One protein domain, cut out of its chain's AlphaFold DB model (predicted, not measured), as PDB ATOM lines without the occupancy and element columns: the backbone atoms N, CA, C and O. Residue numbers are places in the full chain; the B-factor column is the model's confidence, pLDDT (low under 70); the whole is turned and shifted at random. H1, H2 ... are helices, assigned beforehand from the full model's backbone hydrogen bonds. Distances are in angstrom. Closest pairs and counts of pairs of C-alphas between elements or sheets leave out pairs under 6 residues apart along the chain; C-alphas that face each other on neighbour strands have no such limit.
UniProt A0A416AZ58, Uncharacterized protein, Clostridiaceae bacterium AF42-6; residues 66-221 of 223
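Overview. This is residues 66 to 221 of the 223 residues of an uncharacterized protein of Clostridiaceae bacterium AF42-6 (UniProt A0A416AZ58). The long helix H6 runs along much of a rod; the hairpin of H1 and H2 packs on it through H2 toward one end, and H3, H4 and H5 make the other. The printed part has 156 residues with six named helices, H1 to H6, and no named strand: all helix. It is extended, radius of gyration of the C-alphas 25.4 A, spans 89 by 33 by 21 A.

Along the chain. H1, residues 66 to 84, begins at C-alpha (163.751, 85.994, 163.557). H2 is 108 to 126, H3 138 to 152, H4 154 to 159, H5 162 to 171. H6, 183 to 220, measures 55.0 A, ending at C-alpha (170.050, 100.041, 181.551).

Arrangement. H1 and H2 touch at a shallow tilt of 25 degrees, opposite ways, closest at C-alphas 75 and 120, 4.8 A. H6 touches H2, closest at C-alphas 203 and 126, 5.1 A, and H3, at C-alphas 188 and 141, 6.3 A. H4 has 0 of 2 O i to N i+4 pairs within hydrogen-bond range, but 2 of 3 O i to N i+3.

Size, cuts and confidence. The printed part has no cut. Links H1 to H2, H2 to H3 and H5 to H6 are long. No printed residue is under pLDDT 70.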
ATOM      1  N   MET A  66     163.331  85.492 162.241       88.69
ATOM      2  CA  MET A  66     163.751  85.994 163.557       88.69
ATOM      3  C   MET A  66     163.665  87.515 163.647       88.69
ATOM      4  O   MET A  66     163.234  88.042 164.668       88.69
ATOM      5  N   TYR A  67     164.021  88.220 162.570       88.50
ATOM      6  CA  TYR A  67     163.940  89.676 162.536       88.50
ATOM      7  C   TYR A  67     162.497  90.166 162.736       88.50
ATOM      8  O   TYR A  67     162.282  91.052 163.554       88.50
ATOM      9  N   GLY A  68     161.509  89.540 162.083       87.06
ATOM     10  CA  GLY A  68     160.098  89.907 162.220       87.06
ATOM     11  C   GLY A  68     159.555  89.623 163.621       87.06
ATOM     12  O   GLY A  68     158.794  90.416 164.169       87.06
ATOM     13  N   TYR A  69     160.002  88.531 164.252       86.94
ATOM     14  CA  TYR A  69     159.677  88.262 165.655       86.94
ATOM     15  C   TYR A  69     160.241  89.345 166.588       86.94
ATOM     16  O   TYR A  69     159.515  89.862 167.435       86.94
ATOM     17  N   LEU A  70     161.512  89.722 166.413       91.50
ATOM     18  CA  LEU A  70     162.165  90.751 167.228       91.50
ATOM     19  C   LEU A  70     161.574  92.149 167.000       91.50
ATOM     20  O   LEU A  70     161.394  92.885 167.968       91.50
ATOM     21  N   GLN A  71     161.222  92.489 165.755       90.69
ATOM     22  CA  GLN A  71     160.553  93.744 165.392       90.69
ATOM     23  C   GLN A  71     159.206  93.915 166.097       90.69
ATOM     24  O   GLN A  71     158.855  95.034 166.454       90.69
ATOM     25  N   GLY A  72     158.475  92.826 166.345       88.44
ATOM     26  CA  GLY A  72     157.288  92.865 167.196       88.44
ATOM     27  C   GLY A  72     157.644  92.925 168.682       88.44
ATOM     28  O   GLY A  72     157.150  93.782 169.414       88.44
ATOM     29  N   LEU A  73     158.503  92.011 169.146       91.12
ATOM     30  CA  LEU A  73     158.791  91.795 170.568       91.12
ATOM     31  C   LEU A  73     159.431  93.006 171.256       91.12
ATOM     32  O   LEU A  73     158.945  93.450 172.297       91.12
ATOM     33  N   ILE A  74     160.518  93.529 170.690       94.44
ATOM     34  CA  ILE A  74     161.356  94.546 171.335       94.44
ATOM     35  C   ILE A  74     160.600  95.857 171.606       94.44
ATOM     36  O   ILE A  74     160.626  96.298 172.754       94.44
ATOM     37  N   PRO A  75     159.899  96.492 170.645       95.31
ATOM     38  CA  PRO A  75     159.185  97.736 170.933       95.31
ATOM     39  C   PRO A  75     158.034  97.559 171.928       95.31
ATOM     40  O   PRO A  75     157.711  98.512 172.632       95.31
ATOM     41  N   ASP A  76     157.417  96.374 172.009       93.31
ATOM     42  CA  ASP A  76     156.403  96.084 173.029       93.31
ATOM     43  C   ASP A  76     157.045  95.957 174.422       93.31
ATOM     44  O   ASP A  76     156.517  96.532 175.370       93.31
ATOM     45  N   MET A  77     158.200  95.290 174.552       94.12
ATOM     46  CA  MET A  77     158.953  95.235 175.817       94.12
ATOM     47  C   MET A  77     159.442  96.618 176.261       94.12
ATOM     48  O   MET A  77     159.319  96.971 177.428       94.12
ATOM     49  N   LEU A  78     159.968  97.423 175.332       95.94
ATOM     50  CA  LEU A  78     160.412  98.789 175.623       95.94
ATOM     51  C   LEU A  78     159.241  99.691 176.029       95.94
ATOM     52  O   LEU A  78     159.392 100.523 176.918       95.94
ATOM     53  N   GLN A  79     158.075  99.528 175.396       95.19
ATOM     54  CA  GLN A  79     156.866 100.257 175.775       95.19
ATOM     55  C   GLN A  79     156.389  99.856 177.172       95.19
ATOM     56  O   GLN A  79     156.032 100.733 177.950       95.19
ATOM     57  N   ASP A  80     156.389  98.560 177.484       94.31
ATOM     58  CA  ASP A  80     156.016  98.065 178.809       94.31
ATOM     59  C   ASP A  80     156.963  98.604 179.886       94.31
ATOM     60  O   ASP A  80     156.505  99.169 180.873       94.31
ATOM     61  N   MET A  81     158.275  98.560 179.632       93.25
ATOM     62  CA  MET A  81     159.288  99.161 180.499       93.25
ATOM     63  C   MET A  81     159.048 100.666 180.688       93.25
ATOM     64  O   MET A  81     159.056 101.164 181.809       93.25
ATOM     65  N   ARG A  82     158.796 101.413 179.610       93.50
ATOM     66  CA  ARG A  82     158.495 102.847 179.698       93.50
ATOM     67  C   ARG A  82     157.284 103.112 180.589       93.50
ATOM     68  O   ARG A  82     157.335 104.005 181.430       93.50
ATOM     69  N   ASP A  83     156.215 102.349 180.394       93.25
ATOM     70  CA  ASP A  83     154.928 102.605 181.031       93.25
ATOM     71  C   ASP A  83     154.873 102.086 182.486       93.25
ATOM     72  O   ASP A  83     154.126 102.648 183.286       93.25
ATOM     73  N   ASN A  84     155.659 101.057 182.839       91.69
ATOM     74  CA  ASN A  84     155.550 100.335 184.117       91.69
ATOM     75  C   ASN A  84     156.828 100.298 184.978       91.69
ATOM     76  O   ASN A  84     156.799  99.671 186.035       91.69
ATOM     77  N   ARG A  85     157.924 100.958 184.578       87.56
ATOM     78  CA  ARG A  85     159.190 100.916 185.335       87.56
ATOM     79  C   ARG A  85     159.082 101.392 186.793       87.56
ATOM     80  O   ARG A  85     158.390 102.360 187.107       87.56
ATOM     81  N   HIS A  86     159.906 100.799 187.647       84.69
ATOM     82  CA  HIS A  86     160.154 101.107 189.050       84.69
ATOM     83  C   HIS A  86     161.348 102.058 189.234       84.69
ATOM     84  O   HIS A  86     161.492 102.662 190.298       84.69
ATOM     85  N   GLY A  87     162.208 102.213 188.219       84.12
ATOM     86  CA  GLY A  87     163.425 103.019 188.308       84.12
ATOM     87  C   GLY A  87     163.903 103.591 186.975       84.12
ATOM     88  O   GLY A  87     163.341 103.353 185.907       84.12
ATOM     89  N   SER A  88     164.942 104.424 187.023       93.25
ATOM     90  CA  SER A  88     165.633 104.918 185.825       93.25
ATOM     91  C   SER A  88     167.132 105.056 186.099       93.25
ATOM     92  O   SER A  88     167.532 105.177 187.262       93.25
ATOM     93  N   PRO A  89     167.988 105.012 185.064       93.44
ATOM     94  CA  PRO A  89     169.429 105.063 185.267       93.44
ATOM     95  C   PRO A  89     169.874 106.416 185.840       93.44
ATOM     96  O   PRO A  89     169.862 107.428 185.146       93.44
ATOM     97  N   GLY A  90     170.325 106.433 187.097       90.56
ATOM     98  CA  GLY A  90     170.674 107.670 187.815       90.56
ATOM     99  C   GLY A  90     171.913 108.418 187.303       90.56
ATOM    100  O   GLY A  90     172.217 109.493 187.809       90.56
ATOM    101  N   TYR A  91     172.635 107.868 186.318       91.50
ATOM    102  CA  TYR A  91     173.690 108.596 185.598       91.50
ATOM    103  C   TYR A  91     173.129 109.570 184.548       91.50
ATOM    104  O   TYR A  91     173.883 110.376 184.008       91.50
ATOM    105  N   LEU A  92     171.840 109.461 184.213       93.38
ATOM    106  CA  LEU A  92     171.121 110.411 183.366       93.38
ATOM    107  C   LEU A  92     170.616 111.581 184.210       93.38
ATOM    108  O   LEU A  92     170.408 111.416 185.405       93.38
ATOM    109  N   GLY A  93     170.347 112.727 183.587       91.44
ATOM    110  CA  GLY A  93     169.823 113.900 184.287       91.44
ATOM    111  C   GLY A  93     170.871 114.652 185.115       91.44
ATOM    112  O   GLY A  93     172.078 114.442 184.980       91.44
ATOM    113  N   GLU A  94     170.392 115.556 185.962       92.00
ATOM    114  CA  GLU A  94     171.192 116.457 186.784       92.00
ATOM    115  C   GLU A  94     170.908 116.265 188.278       92.00
ATOM    116  O   GLU A  94     169.762 116.200 188.729       92.00
ATOM    117  N   ASN A  95     171.983 116.223 189.068       93.25
ATOM    118  CA  ASN A  95     171.885 116.211 190.522       93.25
ATOM    119  C   ASN A  95     171.622 117.630 191.046       93.25
ATOM    120  O   ASN A  95     172.376 118.555 190.740       93.25
ATOM    121  N   TYR A  96     170.646 117.786 191.939       92.25
ATOM    122  CA  TYR A  96     170.415 119.034 192.670       92.25
ATOM    123  C   TYR A  96     170.068 118.770 194.137       92.25
ATOM    124  O   TYR A  96     169.763 117.649 194.540       92.25
ATOM    125  N   LYS A  97     170.154 119.814 194.969       94.50
ATOM    126  CA  LYS A  97     169.723 119.743 196.368       94.50
ATOM    127  C   LYS A  97     168.259 120.137 196.470       94.50
ATOM    128  O   LYS A  97     167.891 121.240 196.067       94.50
ATOM    129  N   ASN A  98     167.439 119.254 197.026       92.12
ATOM    130  CA  ASN A  98     166.046 119.566 197.311       92.12
ATOM    131  C   ASN A  98     165.925 120.558 198.491       92.12
ATOM    132  O   ASN A  98     166.920 121.015 199.060       92.12
ATOM    133  N   LYS A  99     164.688 120.890 198.877       91.38
ATOM    134  CA  LYS A  99     164.392 121.841 199.968       91.38
ATOM    135  C   LYS A  99     164.988 121.434 201.322       91.38
ATOM    136  O   LYS A  99     165.271 122.307 202.134       91.38
ATOM    137  N   ASP A 100     165.230 120.141 201.522       93.94
ATOM    138  CA  ASP A 100     165.811 119.573 202.742       93.94
ATOM    139  C   ASP A 100     167.345 119.439 202.655       93.94
ATOM    140  O   ASP A 100     167.988 118.894 203.550       93.94
ATOM    141  N   GLY A 101     167.959 119.926 201.569       92.31
ATOM    142  CA  GLY A 101     169.400 119.850 201.330       92.31
ATOM    143  C   GLY A 101     169.898 118.477 200.862       92.31
ATOM    144  O   GLY A 101     171.112 118.291 200.742       92.31
ATOM    145  N   ILE A 102     168.990 117.537 200.578       92.94
ATOM    146  CA  ILE A 102     169.297 116.180 200.114       92.94
ATOM    147  C   ILE A 102     169.601 116.217 198.617       92.94
ATOM    148  O   ILE A 102     168.869 116.838 197.843       92.94
ATOM    149  N   LEU A 103     170.681 115.546 198.212       92.75
ATOM    150  CA  LEU A 103     171.048 115.396 196.808       92.75
ATOM    151  C   LEU A 103     170.095 114.403 196.128       92.75
ATOM    152  O   LEU A 103     170.024 113.244 196.536       92.75
ATOM    153  N   VAL A 104     169.377 114.862 195.109       92.31
ATOM    154  CA  VAL A 104     168.396 114.082 194.346       92.31
ATOM    155  C   VAL A 104     168.628 114.252 192.844       92.31
ATOM    156  O   VAL A 104     169.240 115.229 192.414       92.31
ATOM    157  N   ASN A 105     168.132 113.296 192.057       91.94
ATOM    158  CA  ASN A 105     168.148 113.325 190.596       91.94
ATOM    159  C   ASN A 105     166.883 112.654 190.046       91.94
ATOM    160  O   ASN A 105     166.909 111.528 189.554       91.94
ATOM    161  N   ASP A 106     165.754 113.335 190.176       90.19
ATOM    162  CA  ASP A 106     164.483 112.909 189.583       90.19
ATOM    163  C   ASP A 106     164.397 113.239 188.079       90.19
ATOM    164  O   ASP A 106     163.630 112.610 187.354       90.19
ATOM    165  N   THR A 107     165.244 114.142 187.572       92.31
ATOM    166  CA  THR A 107     165.327 114.457 186.132       92.31
ATOM    167  C   THR A 107     165.785 113.272 185.270       92.31
ATOM    168  O   THR A 107     165.470 113.218 184.080       92.31
ATOM    169  N   CYS A 108     166.458 112.274 185.863       93.62
ATOM    170  CA  CYS A 108     166.867 111.051 185.167       93.62
ATOM    171  C   CYS A 108     165.689 110.299 184.522       93.62
ATOM    172  O   CYS A 108     165.866 109.647 183.492       93.62
ATOM    173  N   HIS A 109     164.487 110.410 185.098       92.56
ATOM    174  CA  HIS A 109     163.293 109.740 184.597       92.56
ATOM    175  C   HIS A 109     162.850 110.292 183.241       92.56
ATOM    176  O   HIS A 109     162.540 109.505 182.350       92.56
ATOM    177  N   GLU A 110     162.862 111.616 183.073       93.75
ATOM    178  CA  GLU A 110     162.451 112.274 181.830       93.75
ATOM    179  C   GLU A 110     163.463 112.023 180.704       93.75
ATOM    180  O   GLU A 110     163.087 111.723 179.570       93.75
ATOM    181  N   GLU A 111     164.759 112.090 181.018       95.56
ATOM    182  CA  GLU A 111     165.817 111.777 180.051       95.56
ATOM    183  C   GLU A 111     165.757 110.316 179.600       95.56
ATOM    184  O   GLU A 111     165.946 110.012 178.419       95.56
ATOM    185  N   TRP A 112     165.428 109.405 180.516       96.12
ATOM    186  CA  TRP A 112     165.231 108.007 180.169       96.12
ATOM    187  C   TRP A 112     163.988 107.785 179.302       96.12
ATOM    188  O   TRP A 112     164.071 107.062 178.307       96.12
ATOM    189  N   ASP A 113     162.876 108.465 179.594       95.94
ATOM    190  CA  ASP A 113     161.663 108.409 178.767       95.94
ATOM    191  C   ASP A 113     161.929 108.844 177.323       95.94
ATOM    192  O   ASP A 113     161.487 108.169 176.394       95.94
ATOM    193  N   LYS A 114     162.720 109.906 177.114       97.00
ATOM    194  CA  LYS A 114     163.121 110.363 175.770       97.00
ATOM    195  C   LYS A 114     163.889 109.283 175.005       97.00
ATOM    196  O   LYS A 114     163.654 109.088 173.810       97.00
ATOM    197  N   ILE A 115     164.795 108.571 175.679       97.50
ATOM    198  CA  ILE A 115     165.581 107.490 175.069       97.50
ATOM    199  C   ILE A 115     164.677 106.306 174.715       97.50
ATOM    200  O   ILE A 115     164.728 105.823 173.580       97.50
ATOM    201  N   LEU A 116     163.824 105.868 175.645       97.44
ATOM    202  CA  LEU A 116     162.879 104.777 175.404       97.44
ATOM    203  C   LEU A 116     161.913 105.119 174.267       97.44
ATOM    204  O   LEU A 116     161.732 104.305 173.363       97.44
ATOM    205  N   ASP A 117     161.354 106.331 174.252       98.25
ATOM    206  CA  ASP A 117     160.476 106.806 173.179       98.25
ATOM    207  C   ASP A 117     161.173 106.779 171.821       98.25
ATOM    208  O   ASP A 117     160.588 106.329 170.830       98.25
ATOM    209  N   ARG A 118     162.446 107.192 171.767       98.31
ATOM    210  CA  ARG A 118     163.233 107.125 170.536       98.31
ATOM    211  C   ARG A 118     163.459 105.683 170.088       98.31
ATOM    212  O   ARG A 118     163.238 105.389 168.915       98.31
ATOM    213  N   MET A 119     163.844 104.783 170.994       97.94
ATOM    214  CA  MET A 119     164.029 103.365 170.668       97.94
ATOM    215  C   MET A 119     162.722 102.734 170.171       97.94
ATOM    216  O   MET A 119     162.717 102.098 169.119       97.94
ATOM    217  N   ILE A 120     161.605 102.949 170.874       97.81
ATOM    218  CA  ILE A 120     160.278 102.439 170.494       97.81
ATOM    219  C   ILE A 120     159.878 102.955 169.111       97.81
ATOM    220  O   ILE A 120     159.384 102.181 168.289       97.81
ATOM    221  N   PHE A 121     160.072 104.250 168.857       97.88
ATOM    222  CA  PHE A 121     159.791 104.854 167.560       97.88
ATOM    223  C   PHE A 121     160.598 104.175 166.454       97.88
ATOM    224  O   PHE A 121     160.006 103.685 165.496       97.88
ATOM    225  N   LEU A 122     161.921 104.082 166.612       98.12
ATOM    226  CA  LEU A 122     162.793 103.483 165.606       98.12
ATOM    227  C   LEU A 122     162.386 102.037 165.330       98.12
ATOM    228  O   LEU A 122     162.101 101.717 164.184       98.12
ATOM    229  N   TRP A 123     162.251 101.196 166.362       96.75
ATOM    230  CA  TRP A 123     161.819  99.795 166.224       96.75
ATOM    231  C   TRP A 123     160.491  99.635 165.475       96.75
ATOM    232  O   TRP A 123     160.340  98.684 164.711       96.75
ATOM    233  N   ARG A 124     159.551 100.573 165.635       95.50
ATOM    234  CA  ARG A 124     158.297 100.590 164.865       95.50
ATOM    235  C   ARG A 124     158.492 101.054 163.419       95.50
ATOM    236  O   ARG A 124     157.777 100.577 162.547       95.50
ATOM    237  N   GLU A 125     159.453 101.921 163.133       96.25
ATOM    238  CA  GLU A 125     159.774 102.294 161.750       96.25
ATOM    239  C   GLU A 125     160.495 101.176 160.980       96.25
ATOM    240  O   GLU A 125     160.428 101.141 159.755       96.25
ATOM    241  N   LEU A 126     161.141 100.222 161.662       92.12
ATOM    242  CA  LEU A 126     161.762  99.063 161.007       92.12
ATOM    243  C   LEU A 126     160.737  98.111 160.365       92.12
ATOM    244  O   LEU A 126     161.054  97.474 159.357       92.12
ATOM    245  N   ASP A 127     159.553  97.959 160.958       89.00
ATOM    246  CA  ASP A 127     158.501  97.057 160.471       89.00
ATOM    247  C   ASP A 127     157.713  97.730 159.338       89.00
ATOM    248  O   ASP A 127     157.168  98.819 159.509       89.00
ATOM    249  N   GLU A 128     157.625  97.071 158.181       86.44
ATOM    250  CA  GLU A 128     156.897  97.546 156.989       86.44
ATOM    251  C   GLU A 128     155.464  97.940 157.305       86.44
ATOM    252  O   GLU A 128     154.945  98.924 156.773       86.44
ATOM    253  N   ASN A 129     154.824  97.207 158.211       86.56
ATOM    254  CA  ASN A 129     153.432  97.427 158.560       86.56
ATOM    255  C   ASN A 129     153.249  98.714 159.365       86.56
ATOM    256  O   ASN A 129     152.251  99.415 159.177       86.56
ATOM    257  N   THR A 130     154.195  99.040 160.248       89.31
ATOM    258  CA  THR A 130     154.103 100.209 161.134       89.31
ATOM    259  C   THR A 130     154.899 101.418 160.668       89.31
ATOM    260  O   THR A 130     154.590 102.511 161.136       89.31
ATOM    261  N   CYS A 131     155.831 101.244 159.730       93.62
ATOM    262  CA  CYS A 131     156.620 102.315 159.138       93.62
ATOM    263  C   CYS A 131     155.723 103.422 158.581       93.62
ATOM    264  O   CYS A 131     154.754 103.163 157.854       93.62
ATOM    265  N   THR A 132     156.054 104.666 158.921       94.62
ATOM    266  CA  THR A 132     155.313 105.848 158.466       94.62
ATOM    267  C   THR A 132     155.594 106.208 157.011       94.62
ATOM    268  O   THR A 132     154.768 106.868 156.379       94.62
ATOM    269  N   LYS A 133     156.736 105.781 156.461       94.69
ATOM    270  CA  LYS A 133     157.077 105.963 155.047       94.69
ATOM    271  C   LYS A 133     156.391 104.880 154.218       94.69
ATOM    272  O   LYS A 133     156.598 103.695 154.457       94.69
ATOM    273  N   LYS A 134     155.559 105.305 153.268       94.06
ATOM    274  CA  LYS A 134     154.820 104.437 152.344       94.06
ATOM    275  C   LYS A 134     155.126 104.834 150.912       94.06
ATOM    276  O   LYS A 134     155.327 106.021 150.648       94.06
ATOM    277  N   ASN A 135     155.124 103.853 150.020       95.12
ATOM    278  CA  ASN A 135     155.326 104.084 148.605       95.12
ATOM    279  C   ASN A 135     154.127 104.843 148.022       95.12
ATOM    280  O   ASN A 135     152.996 104.361 148.126       95.12
ATOM    281  N   PRO A 136     154.325 106.028 147.421       96.88
ATOM    282  CA  PRO A 136     153.226 106.762 146.801       96.88
ATOM    283  C   PRO A 136     152.644 106.034 145.579       96.88
ATOM    284  O   PRO A 136     151.512 106.324 145.198       96.88
ATOM    285  N   TYR A 137     153.392 105.101 144.984       97.06
ATOM    286  CA  TYR A 137     152.987 104.336 143.807       97.06
ATOM    287  C   TYR A 137     152.370 102.973 144.141       97.06
ATOM    288  O   TYR A 137     151.968 102.278 143.216       97.06
ATOM    289  N   GLU A 138     152.241 102.597 145.420       94.12
ATOM    290  CA  GLU A 138     151.699 101.296 145.856       94.12
ATOM    291  C   GLU A 138     150.369 100.957 145.166       94.12
ATOM    292  O   GLU A 138     150.235  99.930 144.508       94.12
ATOM    293  N   ASP A 139     149.385 101.855 145.259       96.19
ATOM    294  CA  ASP A 139     148.044 101.620 144.716       96.19
ATOM    295  C   ASP A 139     148.028 101.537 143.178       96.19
ATOM    296  O   ASP A 139     147.139 100.905 142.604       96.19
ATOM    297  N   GLU A 140     148.951 102.224 142.496       96.94
ATOM    298  CA  GLU A 140     149.091 102.192 141.031       96.94
ATOM    299  C   GLU A 140     149.789 100.896 140.598       96.94
ATOM    300  O   GLU A 140     149.287 100.190 139.723       96.94
ATOM    301  N   TYR A 141     150.883 100.540 141.272       96.00
ATOM    302  CA  TYR A 141     151.638  99.313 141.046       96.00
ATOM    303  C   TYR A 141     150.781  98.067 141.281       96.00
ATOM    304  O   TYR A 141     150.732  97.191 140.425       96.00
ATOM    305  N   MET A 142     150.026  98.012 142.383       94.69
ATOM    306  CA  MET A 142     149.170  96.864 142.705       94.69
ATOM    307  C   MET A 142     148.047  96.654 141.682       94.69
ATOM    308  O   MET A 142     147.691  95.514 141.396       94.69
ATOM    309  N   LYS A 143     147.515  97.730 141.085       96.25
ATOM    310  CA  LYS A 143     146.560  97.615 139.969       96.25
ATOM    311  C   LYS A 143     147.232  97.085 138.711       96.25
ATOM    312  O   LYS A 143     146.690  96.198 138.067       96.25
ATOM    313  N   ALA A 144     148.411  97.605 138.379       95.81
ATOM    314  CA  ALA A 144     149.175  97.132 137.232       95.81
ATOM    315  C   ALA A 144     149.603  95.659 137.395       95.81
ATOM    316  O   ALA A 144     149.628  94.921 136.416       95.81
ATOM    317  N   LEU A 145     149.866  95.213 138.628       93.62
ATOM    318  CA  LEU A 145     150.131  93.813 138.956       93.62
ATOM    319  C   LEU A 145     148.892  92.931 138.769       93.62
ATOM    320  O   LEU A 145     149.003  91.859 138.184       93.62
ATOM    321  N   GLU A 146     147.712  93.384 139.205       94.81
ATOM    322  CA  GLU A 146     146.447  92.674 138.962       94.81
ATOM    323  C   GLU A 146     146.166  92.544 137.452       94.81
ATOM    324  O   GLU A 146     145.872  91.454 136.965       94.81
ATOM    325  N   GLU A 147     146.353  93.624 136.688       95.62
ATOM    326  CA  GLU A 147     146.228  93.610 135.225       95.62
ATOM    327  C   GLU A 147     147.258  92.682 134.555       95.62
ATOM    328  O   GLU A 147     146.928  91.957 133.608       95.62
ATOM    329  N   PHE A 148     148.499  92.673 135.051       94.69
ATOM    330  CA  PHE A 148     149.553  91.771 134.593       94.69
ATOM    331  C   PHE A 148     149.185  90.307 134.844       94.69
ATOM    332  O   PHE A 148     149.253  89.506 133.909       94.69
ATOM    333  N   ASP A 149     148.750  89.960 136.057       93.50
ATOM    334  CA  ASP A 149     148.357  88.597 136.425       93.50
ATOM    335  C   ASP A 149     147.135  88.126 135.617       93.50
ATOM    336  O   ASP A 149     147.102  86.988 135.138       93.50
ATOM    337  N   ASP A 150     146.155  88.998 135.367       94.88
ATOM    338  CA  ASP A 150     145.004  88.680 134.516       94.88
ATOM    339  C   ASP A 150     145.440  88.388 133.067       94.88
ATOM    340  O   ASP A 150     145.047  87.380 132.450       94.88
ATOM    341  N   LYS A 151     146.301  89.249 132.514       95.50
ATOM    342  CA  LYS A 151     146.749  89.165 131.119       95.50
ATOM    343  C   LYS A 151     147.704  87.999 130.901       95.50
ATOM    344  O   LYS A 151     147.462  87.186 130.004       95.50
ATOM    345  N   TYR A 152     148.721  87.860 131.742       94.50
ATOM    346  CA  TYR A 152     149.852  86.948 131.558       94.50
ATOM    347  C   TYR A 152     149.865  85.753 132.515       94.50
ATOM    348  O   TYR A 152     150.683  84.855 132.339       94.50
ATOM    349  N   GLY A 153     148.914  85.659 133.444       90.19
ATOM    350  CA  GLY A 153     148.910  84.622 134.473       90.19
ATOM    351  C   GLY A 153     149.873  84.948 135.615       90.19
ATOM    352  O   GLY A 153     150.745  85.806 135.484       90.19
ATOM    353  N   LEU A 154     149.722  84.225 136.726       88.00
ATOM    354  CA  LEU A 154     150.567  84.375 137.909       88.00
ATOM    355  C   LEU A 154     152.045  84.230 137.522       88.00
ATOM    356  O   LEU A 154     152.409  83.250 136.879       88.00
ATOM    357  N   LEU A 155     152.895  85.186 137.916       87.31
ATOM    358  CA  LEU A 155     154.332  85.187 137.576       87.31
ATOM    359  C   LEU A 155     154.611  85.074 136.061       87.31
ATOM    360  O   LEU A 155     155.632  84.518 135.647       87.31
ATOM    361  N   GLY A 156     153.691  85.568 135.227       90.38
ATOM    362  CA  GLY A 156     153.862  85.637 133.780       90.38
ATOM    363  C   GLY A 156     153.904  84.275 133.087       90.38
ATOM    364  O   GLY A 156     154.549  84.140 132.051       90.38
ATOM    365  N   GLU A 157     153.216  83.261 133.618       90.00
ATOM    366  CA  GLU A 157     153.118  81.911 133.034       90.00
ATOM    367  C   GLU A 157     152.861  81.897 131.512       90.00
ATOM    368  O   GLU A 157     153.419  81.071 130.791       90.00
ATOM    369  N   LYS A 158     152.042  82.819 130.992       93.12
ATOM    370  CA  LYS A 158     151.694  82.909 129.562       93.12
ATOM    371  C   LYS A 158     152.766  83.595 128.701       93.12
ATOM    372  O   LYS A 158     152.621  83.602 127.482       93.12
ATOM    373  N   LEU A 159     153.799  84.188 129.304       94.19
ATOM    374  CA  LEU A 159     154.938  84.793 128.598       94.19
ATOM    375  C   LEU A 159     156.041  83.779 128.277       94.19
ATOM    376  O   LEU A 159     156.911  84.076 127.462       94.19
ATOM    377  N   GLN A 160     155.985  82.585 128.874       92.81
ATOM    378  CA  GLN A 160     157.006  81.563 128.688       92.81
ATOM    379  C   GLN A 160     157.126  81.112 127.232       92.81
ATOM    380  O   GLN A 160     156.144  80.775 126.560       92.81
ATOM    381  N   THR A 161     158.365  81.014 126.771       93.38
ATOM    382  CA  THR A 161     158.706  80.485 125.454       93.38
ATOM    383  C   THR A 161     158.639  78.955 125.424       93.38
ATOM    384  O   THR A 161     158.736  78.262 126.441       93.38
ATOM    385  N   GLU A 162     158.531  78.374 124.224       92.88
ATOM    386  CA  GLU A 162     158.587  76.913 124.076       92.88
ATOM    387  C   GLU A 162     159.897  76.303 124.592       92.88
ATOM    388  O   GLU A 162     159.912  75.152 125.037       92.88
ATOM    389  N   GLU A 163     161.001  77.041 124.486       92.62
ATOM    390  CA  GLU A 163     162.315  76.599 124.943       92.62
ATOM    391  C   GLU A 163     162.353  76.498 126.469       92.62
ATOM    392  O   GLU A 163     162.766  75.464 127.001       92.62
ATOM    393  N   GLU A 164     161.825  77.503 127.167       92.69
ATOM    394  CA  GLU A 164     161.690  77.508 128.627       92.69
ATOM    395  C   GLU A 164     160.761  76.397 129.108       92.69
ATOM    396  O   GLU A 164     161.099  75.671 130.042       92.69
ATOM    397  N   LEU A 165     159.638  76.172 128.422       91.06
ATOM    398  CA  LEU A 165     158.724  75.073 128.741       91.06
ATOM    399  C   LEU A 165     159.390  73.697 128.565       91.06
ATOM    400  O   LEU A 165     159.193  72.794 129.386       91.06
ATOM    401  N   LYS A 166     160.187  73.504 127.503       91.75
ATOM    402  CA  LYS A 166     160.945  72.260 127.267       91.75
ATOM    403  C   LYS A 166     162.040  72.075 128.324       91.75
ATOM    404  O   LYS A 166     162.188  70.970 128.854       91.75
ATOM    405  N   ALA A 167     162.772  73.135 128.659       90.81
ATOM    406  CA  ALA A 167     163.806  73.116 129.691       90.81
ATOM    407  C   ALA A 167     163.215  72.845 131.082       90.81
ATOM    408  O   ALA A 167     163.734  72.001 131.814       90.81
ATOM    409  N   GLY A 168     162.087  73.473 131.409       90.31
ATOM    410  CA  GLY A 168     161.370  73.279 132.663       90.31
ATOM    411  C   GLY A 168     160.863  71.850 132.838       90.31
ATOM    412  O   GLY A 168     161.092  71.238 133.879       90.31
ATOM    413  N   LYS A 169     160.297  71.246 131.781       89.69
ATOM    414  CA  LYS A 169     159.902  69.824 131.784       89.69
ATOM    415  C   LYS A 169     161.078  68.874 132.010       89.69
ATOM    416  O   LYS A 169     160.905  67.839 132.648       89.69
ATOM    417  N   LYS A 170     162.259  69.202 131.483       91.94
ATOM    418  CA  LYS A 170     163.468  68.380 131.628       91.94
ATOM    419  C   LYS A 170     164.104  68.516 133.013       91.94
ATOM    420  O   LYS A 170     164.584  67.528 133.558       91.94
ATOM    421  N   ASN A 171     164.129  69.732 133.552       91.56
ATOM    422  CA  ASN A 171     164.950  70.087 134.710       91.56
ATOM    423  C   ASN A 171     164.139  70.313 135.999       91.56
ATOM    424  O   ASN A 171     164.733  70.481 137.060       91.56
ATOM    425  N   GLY A 172     162.806  70.323 135.925       89.69
ATOM    426  CA  GLY A 172     161.926  70.472 137.085       89.69
ATOM    427  C   GLY A 172     161.820  71.898 137.631       89.69
ATOM    428  O   GLY A 172     161.533  72.059 138.814       89.69
ATOM    429  N   TYR A 173     162.044  72.924 136.802       86.38
ATOM    430  CA  TYR A 173     161.842  74.331 137.172       86.38
ATOM    431  C   TYR A 173     160.863  75.037 136.226       86.38
ATOM    432  O   TYR A 173     160.474  74.504 135.191       86.38
ATOM    433  N   THR A 174     160.436  76.240 136.596       87.31
ATOM    434  CA  THR A 174     159.552  77.109 135.804       87.31
ATOM    435  C   THR A 174     160.162  78.505 135.810       87.31
ATOM    436  O   THR A 174     160.538  78.988 136.877       87.31
ATOM    437  N   THR A 175     160.317  79.119 134.637       89.75
ATOM    438  CA  THR A 175     160.812  80.498 134.531       89.75
ATOM    439  C   THR A 175     159.693  81.463 134.906       89.75
ATOM    440  O   THR A 175     158.583  81.324 134.399       89.75
ATOM    441  N   ALA A 176     159.962  82.408 135.802       92.06
ATOM    442  CA  ALA A 176     159.027  83.479 136.132       92.06
ATOM    443  C   ALA A 176     159.339  84.714 135.281       92.06
ATOM    444  O   ALA A 176     160.514  85.030 135.092       92.06
ATOM    445  N   HIS A 177     158.294  85.402 134.828       93.88
ATOM    446  CA  HIS A 177     158.380  86.687 134.139       93.88
ATOM    447  C   HIS A 177     157.690  87.768 134.964       93.88
ATOM    448  O   HIS A 177     156.684  87.508 135.631       93.88
ATOM    449  N   PHE A 178     158.225  88.984 134.911       93.75
ATOM    450  CA  PHE A 178     157.782  90.093 135.753       93.75
ATOM    451  C   PHE A 178     157.386  91.317 134.929       93.75
ATOM    452  O   PHE A 178     157.786  91.489 133.779       93.75
ATOM    453  N   MET A 179     156.596  92.195 135.545       95.19
ATOM    454  CA  MET A 179     156.069  93.411 134.919       95.19
ATOM    455  C   MET A 179     157.153  94.279 134.268       95.19
ATOM    456  O   MET A 179     156.971  94.763 133.153       95.19
ATOM    457  N   ASN A 180     158.295  94.451 134.935       94.50
ATOM    458  CA  ASN A 180     159.385  95.318 134.483       94.50
ATOM    459  C   ASN A 180     160.066  94.856 133.176       94.50
ATOM    460  O   ASN A 180     160.770  95.651 132.546       94.50
ATOM    461  N   GLU A 181     159.850  93.608 132.753       95.00
ATOM    462  CA  GLU A 181     160.347  93.057 131.487       95.00
ATOM    463  C   GLU A 181     159.535  93.559 130.282       95.00
ATOM    464  O   GLU A 181     160.011  93.523 129.144       95.00
ATOM    465  N   LEU A 182     158.320  94.064 130.519       95.56
ATOM    466  CA  LEU A 182     157.420  94.552 129.482       95.56
ATOM    467  C   LEU A 182     157.428  96.089 129.417       95.56
ATOM    468  O   LEU A 182     157.233  96.748 130.441       95.56
ATOM    469  N   PRO A 183     157.544  96.700 128.218       95.38
ATOM    470  CA  PRO A 183     157.528  98.157 128.071       95.38
ATOM    471  C   PRO A 183     156.281  98.834 128.657       95.38
ATOM    472  O   PRO A 183     156.365  99.974 129.102       95.38
ATOM    473  N   GLU A 184     155.142  98.134 128.666       95.81
ATOM    474  CA  GLU A 184     153.860  98.650 129.162       95.81
ATOM    475  C   GLU A 184     153.830  98.875 130.685       95.81
ATOM    476  O   GLU A 184     153.179  99.815 131.130       95.81
ATOM    477  N   TYR A 185     154.576  98.090 131.473       96.31
ATOM    478  CA  TYR A 185     154.639  98.244 132.937       96.31
ATOM    479  C   TYR A 185     155.996  98.730 133.441       96.31
ATOM    480  O   TYR A 185     156.188  98.900 134.649       96.31
ATOM    481  N   LYS A 186     156.953  98.948 132.536       96.19
ATOM    482  CA  LYS A 186     158.320  99.298 132.907       96.19
ATOM    483  C   LYS A 186     158.396 100.594 133.712       96.19
ATOM    484  O   LYS A 186     159.056 100.617 134.739       96.19
ATOM    485  N   ASP A 187     157.694 101.641 133.280       97.25
ATOM    486  CA  ASP A 187     157.730 102.944 133.958       97.25
ATOM    487  C   ASP A 187     157.194 102.873 135.397       97.25
ATOM    488  O   ASP A 187     157.857 103.331 136.326       97.25
ATOM    489  N   ILE A 188     156.023 102.255 135.603       97.50
ATOM    490  CA  ILE A 188     155.447 102.110 136.946       97.50
ATOM    491  C   ILE A 188     156.298 101.199 137.834       97.50
ATOM    492  O   ILE A 188     156.487 101.507 139.008       97.50
ATOM    493  N   SER A 189     156.867 100.128 137.275       96.44
ATOM    494  CA  SER A 189     157.760  99.236 138.023       96.44
ATOM    495  C   SER A 189     159.031  99.969 138.456       96.44
ATOM    496  O   SER A 189     159.363  99.963 139.635       96.44
ATOM    497  N   ASP A 190     159.687 100.689 137.539       97.31
ATOM    498  CA  ASP A 190     160.909 101.440 137.835       97.31
ATOM    499  C   ASP A 190     160.646 102.548 138.884       97.31
ATOM    500  O   ASP A 190     161.453 102.739 139.796       97.31
ATOM    501  N   ARG A 191     159.508 103.264 138.795       97.75
ATOM    502  CA  ARG A 191     159.100 104.281 139.788       97.75
ATOM    503  C   ARG A 191     158.833 103.675 141.166       97.75
ATOM    504  O   ARG A 191     159.266 104.243 142.169       97.75
ATOM    505  N   TYR A 192     158.113 102.556 141.213       97.56
ATOM    506  CA  TYR A 192     157.802 101.846 142.450       97.56
ATOM    507  C   TYR A 192     159.080 101.328 143.122       97.56
ATOM    508  O   TYR A 192     159.311 101.642 144.291       97.56
ATOM    509  N   ASP A 193     159.937 100.633 142.371       96.00
ATOM    510  CA  ASP A 193     161.190 100.051 142.863       96.00
ATOM    511  C   ASP A 193     162.159 101.126 143.378       96.00
ATOM    512  O   ASP A 193     162.838 100.943 144.390       96.00
ATOM    513  N   GLU A 194     162.230 102.278 142.703       97.69
ATOM    514  CA  GLU A 194     163.060 103.401 143.140       97.69
ATOM    515  C   GLU A 194     162.602 103.981 144.485       97.69
ATOM    516  O   GLU A 194     163.434 104.258 145.351       97.69
ATOM    517  N   GLU A 195     161.295 104.152 144.690       97.50
ATOM    518  CA  GLU A 195     160.772 104.610 145.980       97.50
ATOM    519  C   GLU A 195     160.905 103.538 147.072       97.50
ATOM    520  O   GLU A 195     161.274 103.882 148.199       97.50
ATOM    521  N   GLU A 196     160.718 102.252 146.751       96.00
ATOM    522  CA  GLU A 196     160.971 101.154 147.695       96.00
ATOM    523  C   GLU A 196     162.418 101.156 148.186       96.00
ATOM    524  O   GLU A 196     162.655 101.082 149.392       96.00
ATOM    525  N   ARG A 197     163.399 101.349 147.291       97.00
ATOM    526  CA  ARG A 197     164.815 101.456 147.685       97.00
ATOM    527  C   ARG A 197     165.055 102.594 148.676       97.00
ATOM    528  O   ARG A 197     165.762 102.408 149.666       97.00
ATOM    529  N   LYS A 198     164.431 103.758 148.474       97.56
ATOM    530  CA  LYS A 198     164.546 104.894 149.411       97.56
ATOM    531  C   LYS A 198     163.928 104.575 150.772       97.56
ATOM    532  O   LYS A 198     164.473 104.972 151.808       97.56
ATOM    533  N   ILE A 199     162.797 103.871 150.787       96.94
ATOM    534  CA  ILE A 199     162.137 103.432 152.023       96.94
ATOM    535  C   ILE A 199     162.997 102.384 152.739       96.94
ATOM    536  O   ILE A 199     163.176 102.471 153.955       96.94
ATOM    537  N   GLU A 200     163.589 101.440 152.010       95.88
ATOM    538  CA  GLU A 200     164.507 100.444 152.557       95.88
ATOM    539  C   GLU A 200     165.747 101.101 153.177       95.88
ATOM    540  O   GLU A 200     166.121 100.783 154.309       95.88
ATOM    541  N   GLU A 201     166.358 102.073 152.498       97.19
ATOM    542  CA  GLU A 201     167.471 102.850 153.049       97.19
ATOM    543  C   GLU A 201     167.084 103.585 154.336       97.19
ATOM    544  O   GLU A 201     167.853 103.610 155.302       97.19
ATOM    545  N   TYR A 202     165.887 104.178 154.379       97.88
ATOM    546  CA  TYR A 202     165.361 104.814 155.584       97.88
ATOM    547  C   TYR A 202     165.203 103.811 156.733       97.88
ATOM    548  O   TYR A 202     165.653 104.076 157.853       97.88
ATOM    549  N   ARG A 203     164.618 102.641 156.462       96.31
ATOM    550  CA  ARG A 203     164.437 101.573 157.455       96.31
ATOM    551  C   ARG A 203     165.773 101.021 157.941       96.31
ATOM    552  O   ARG A 203     165.925 100.775 159.136       96.31
ATOM    553  N   ASN A 204     166.760 100.897 157.056       96.38
ATOM    554  CA  ASN A 204     168.120 100.500 157.416       96.38
ATOM    555  C   ASN A 204     168.787 101.520 158.345       96.38
ATOM    556  O   ASN A 204     169.341 101.121 159.366       96.38
ATOM    557  N   LYS A 205     168.650 102.822 158.073       97.69
ATOM    558  CA  LYS A 205     169.129 103.876 158.985       97.69
ATOM    559  C   LYS A 205     168.441 103.802 160.349       97.69
ATOM    560  O   LYS A 205     169.109 103.897 161.375       97.69
ATOM    561  N   CYS A 206     167.124 103.577 160.371       97.75
ATOM    562  CA  CYS A 206     166.385 103.404 161.623       97.75
ATOM    563  C   CYS A 206     166.863 102.173 162.400       97.75
ATOM    564  O   CYS A 206     166.994 102.234 163.620       97.75
ATOM    565  N   LYS A 207     167.141 101.065 161.700       96.88
ATOM    566  CA  LYS A 207     167.697  99.839 162.282       96.88
ATOM    567  C   LYS A 207     169.039 100.120 162.935       96.88
ATOM    568  O   LYS A 207     169.191  99.825 164.114       96.88
ATOM    569  N   ASP A 208     169.974 100.715 162.209       97.94
ATOM    570  CA  ASP A 208     171.312 100.971 162.738       97.94
ATOM    571  C   ASP A 208     171.248 101.868 163.988       97.94
ATOM    572  O   ASP A 208     171.800 101.512 165.028       97.94
ATOM    573  N   GLU A 209     170.451 102.943 163.953       98.19
ATOM    574  CA  GLU A 209     170.243 103.814 165.118       98.19
ATOM    575  C   GLU A 209     169.577 103.079 166.299       98.19
ATOM    576  O   GLU A 209     169.979 103.248 167.454       98.19
ATOM    577  N   ALA A 210     168.575 102.231 166.035       97.56
ATOM    578  CA  ALA A 210     167.905 101.446 167.071       97.56
ATOM    579  C   ALA A 210     168.879 100.495 167.776       97.56
ATOM    580  O   ALA A 210     168.845 100.366 169.004       97.56
ATOM    581  N   PHE A 211     169.754  99.839 167.010       97.56
ATOM    582  CA  PHE A 211     170.774  98.941 167.543       97.56
ATOM    583  C   PHE A 211     171.884  99.695 168.278       97.56
ATOM    584  O   PHE A 211     172.354  99.200 169.301       97.56
ATOM    585  N   ASP A 212     172.265 100.892 167.833       98.50
ATOM    586  CA  ASP A 212     173.236 101.727 168.542       98.50
ATOM    587  C   ASP A 212     172.710 102.185 169.907       98.50
ATOM    588  O   ASP A 212     173.425 102.090 170.911       98.50
ATOM    589  N   LEU A 213     171.443 102.608 169.985       98.06
ATOM    590  CA  LEU A 213     170.797 102.935 171.261       98.06
ATOM    591  C   LEU A 213     170.670 101.703 172.158       98.06
ATOM    592  O   LEU A 213     171.007 101.770 173.342       98.06
ATOM    593  N   LEU A 214     170.250 100.567 171.593       96.75
ATOM    594  CA  LEU A 214     170.153  99.300 172.315       96.75
ATOM    595  C   LEU A 214     171.512  98.879 172.884       96.75
ATOM    596  O   LEU A 214     171.603  98.529 174.055       96.75
ATOM    597  N   LYS A 215     172.578  98.961 172.084       97.69
ATOM    598  CA  LYS A 215     173.956  98.672 172.496       97.69
ATOM    599  C   LYS A 215     174.408  99.603 173.616       97.69
ATOM    600  O   LYS A 215     174.979  99.137 174.599       97.69
ATOM    601  N   LYS A 216     174.165 100.908 173.472       97.56
ATOM    602  CA  LYS A 216     174.575 101.927 174.447       97.56
ATOM    603  C   LYS A 216     173.893 101.734 175.799       97.56
ATOM    604  O   LYS A 216     174.543 101.874 176.831       97.56
ATOM    605  N   HIS A 217     172.605 101.403 175.791       96.19
ATOM    606  CA  HIS A 217     171.785 101.328 176.997       96.19
ATOM    607  C   HIS A 217     171.437  99.900 177.422       96.19
ATOM    608  O   HIS A 217     170.581  99.715 178.278       96.19
ATOM    609  N   PHE A 218     172.120  98.887 176.884       95.69
ATOM    610  CA  PHE A 218     171.807  97.477 177.123       95.69
ATOM    611  C   PHE A 218     171.686  97.133 178.616       95.69
ATOM    612  O   PHE A 218     170.678  96.595 179.059       95.69
ATOM    613  N   TRP A 219     172.675  97.537 179.417       94.69
ATOM    614  CA  TRP A 219     172.695  97.317 180.872       94.69
ATOM    615  C   TRP A 219     171.781  98.258 181.664       94.69
ATOM    616  O   TRP A 219     171.780  98.227 182.888       94.69
ATOM    617  N   SER A 220     171.060  99.144 180.982       95.00
ATOM    618  CA  SER A 220     170.050 100.041 181.551       95.00
ATOM    619  C   SER A 220     168.622  99.571 181.255       95.00
ATOM    620  O   SER A 220     167.686 100.181 181.752       95.00
ATOM    621  N   LEU A 221     168.446  98.495 180.476       93.25
ATOM    622  CA  LEU A 221     167.150  97.869 180.188       93.25
ATOM    623  C   LEU A 221     166.751  96.882 181.293       93.25
ATOM    624  O   LEU A 221     166.580  95.688 181.051       93.25
TER     625      LEU A 221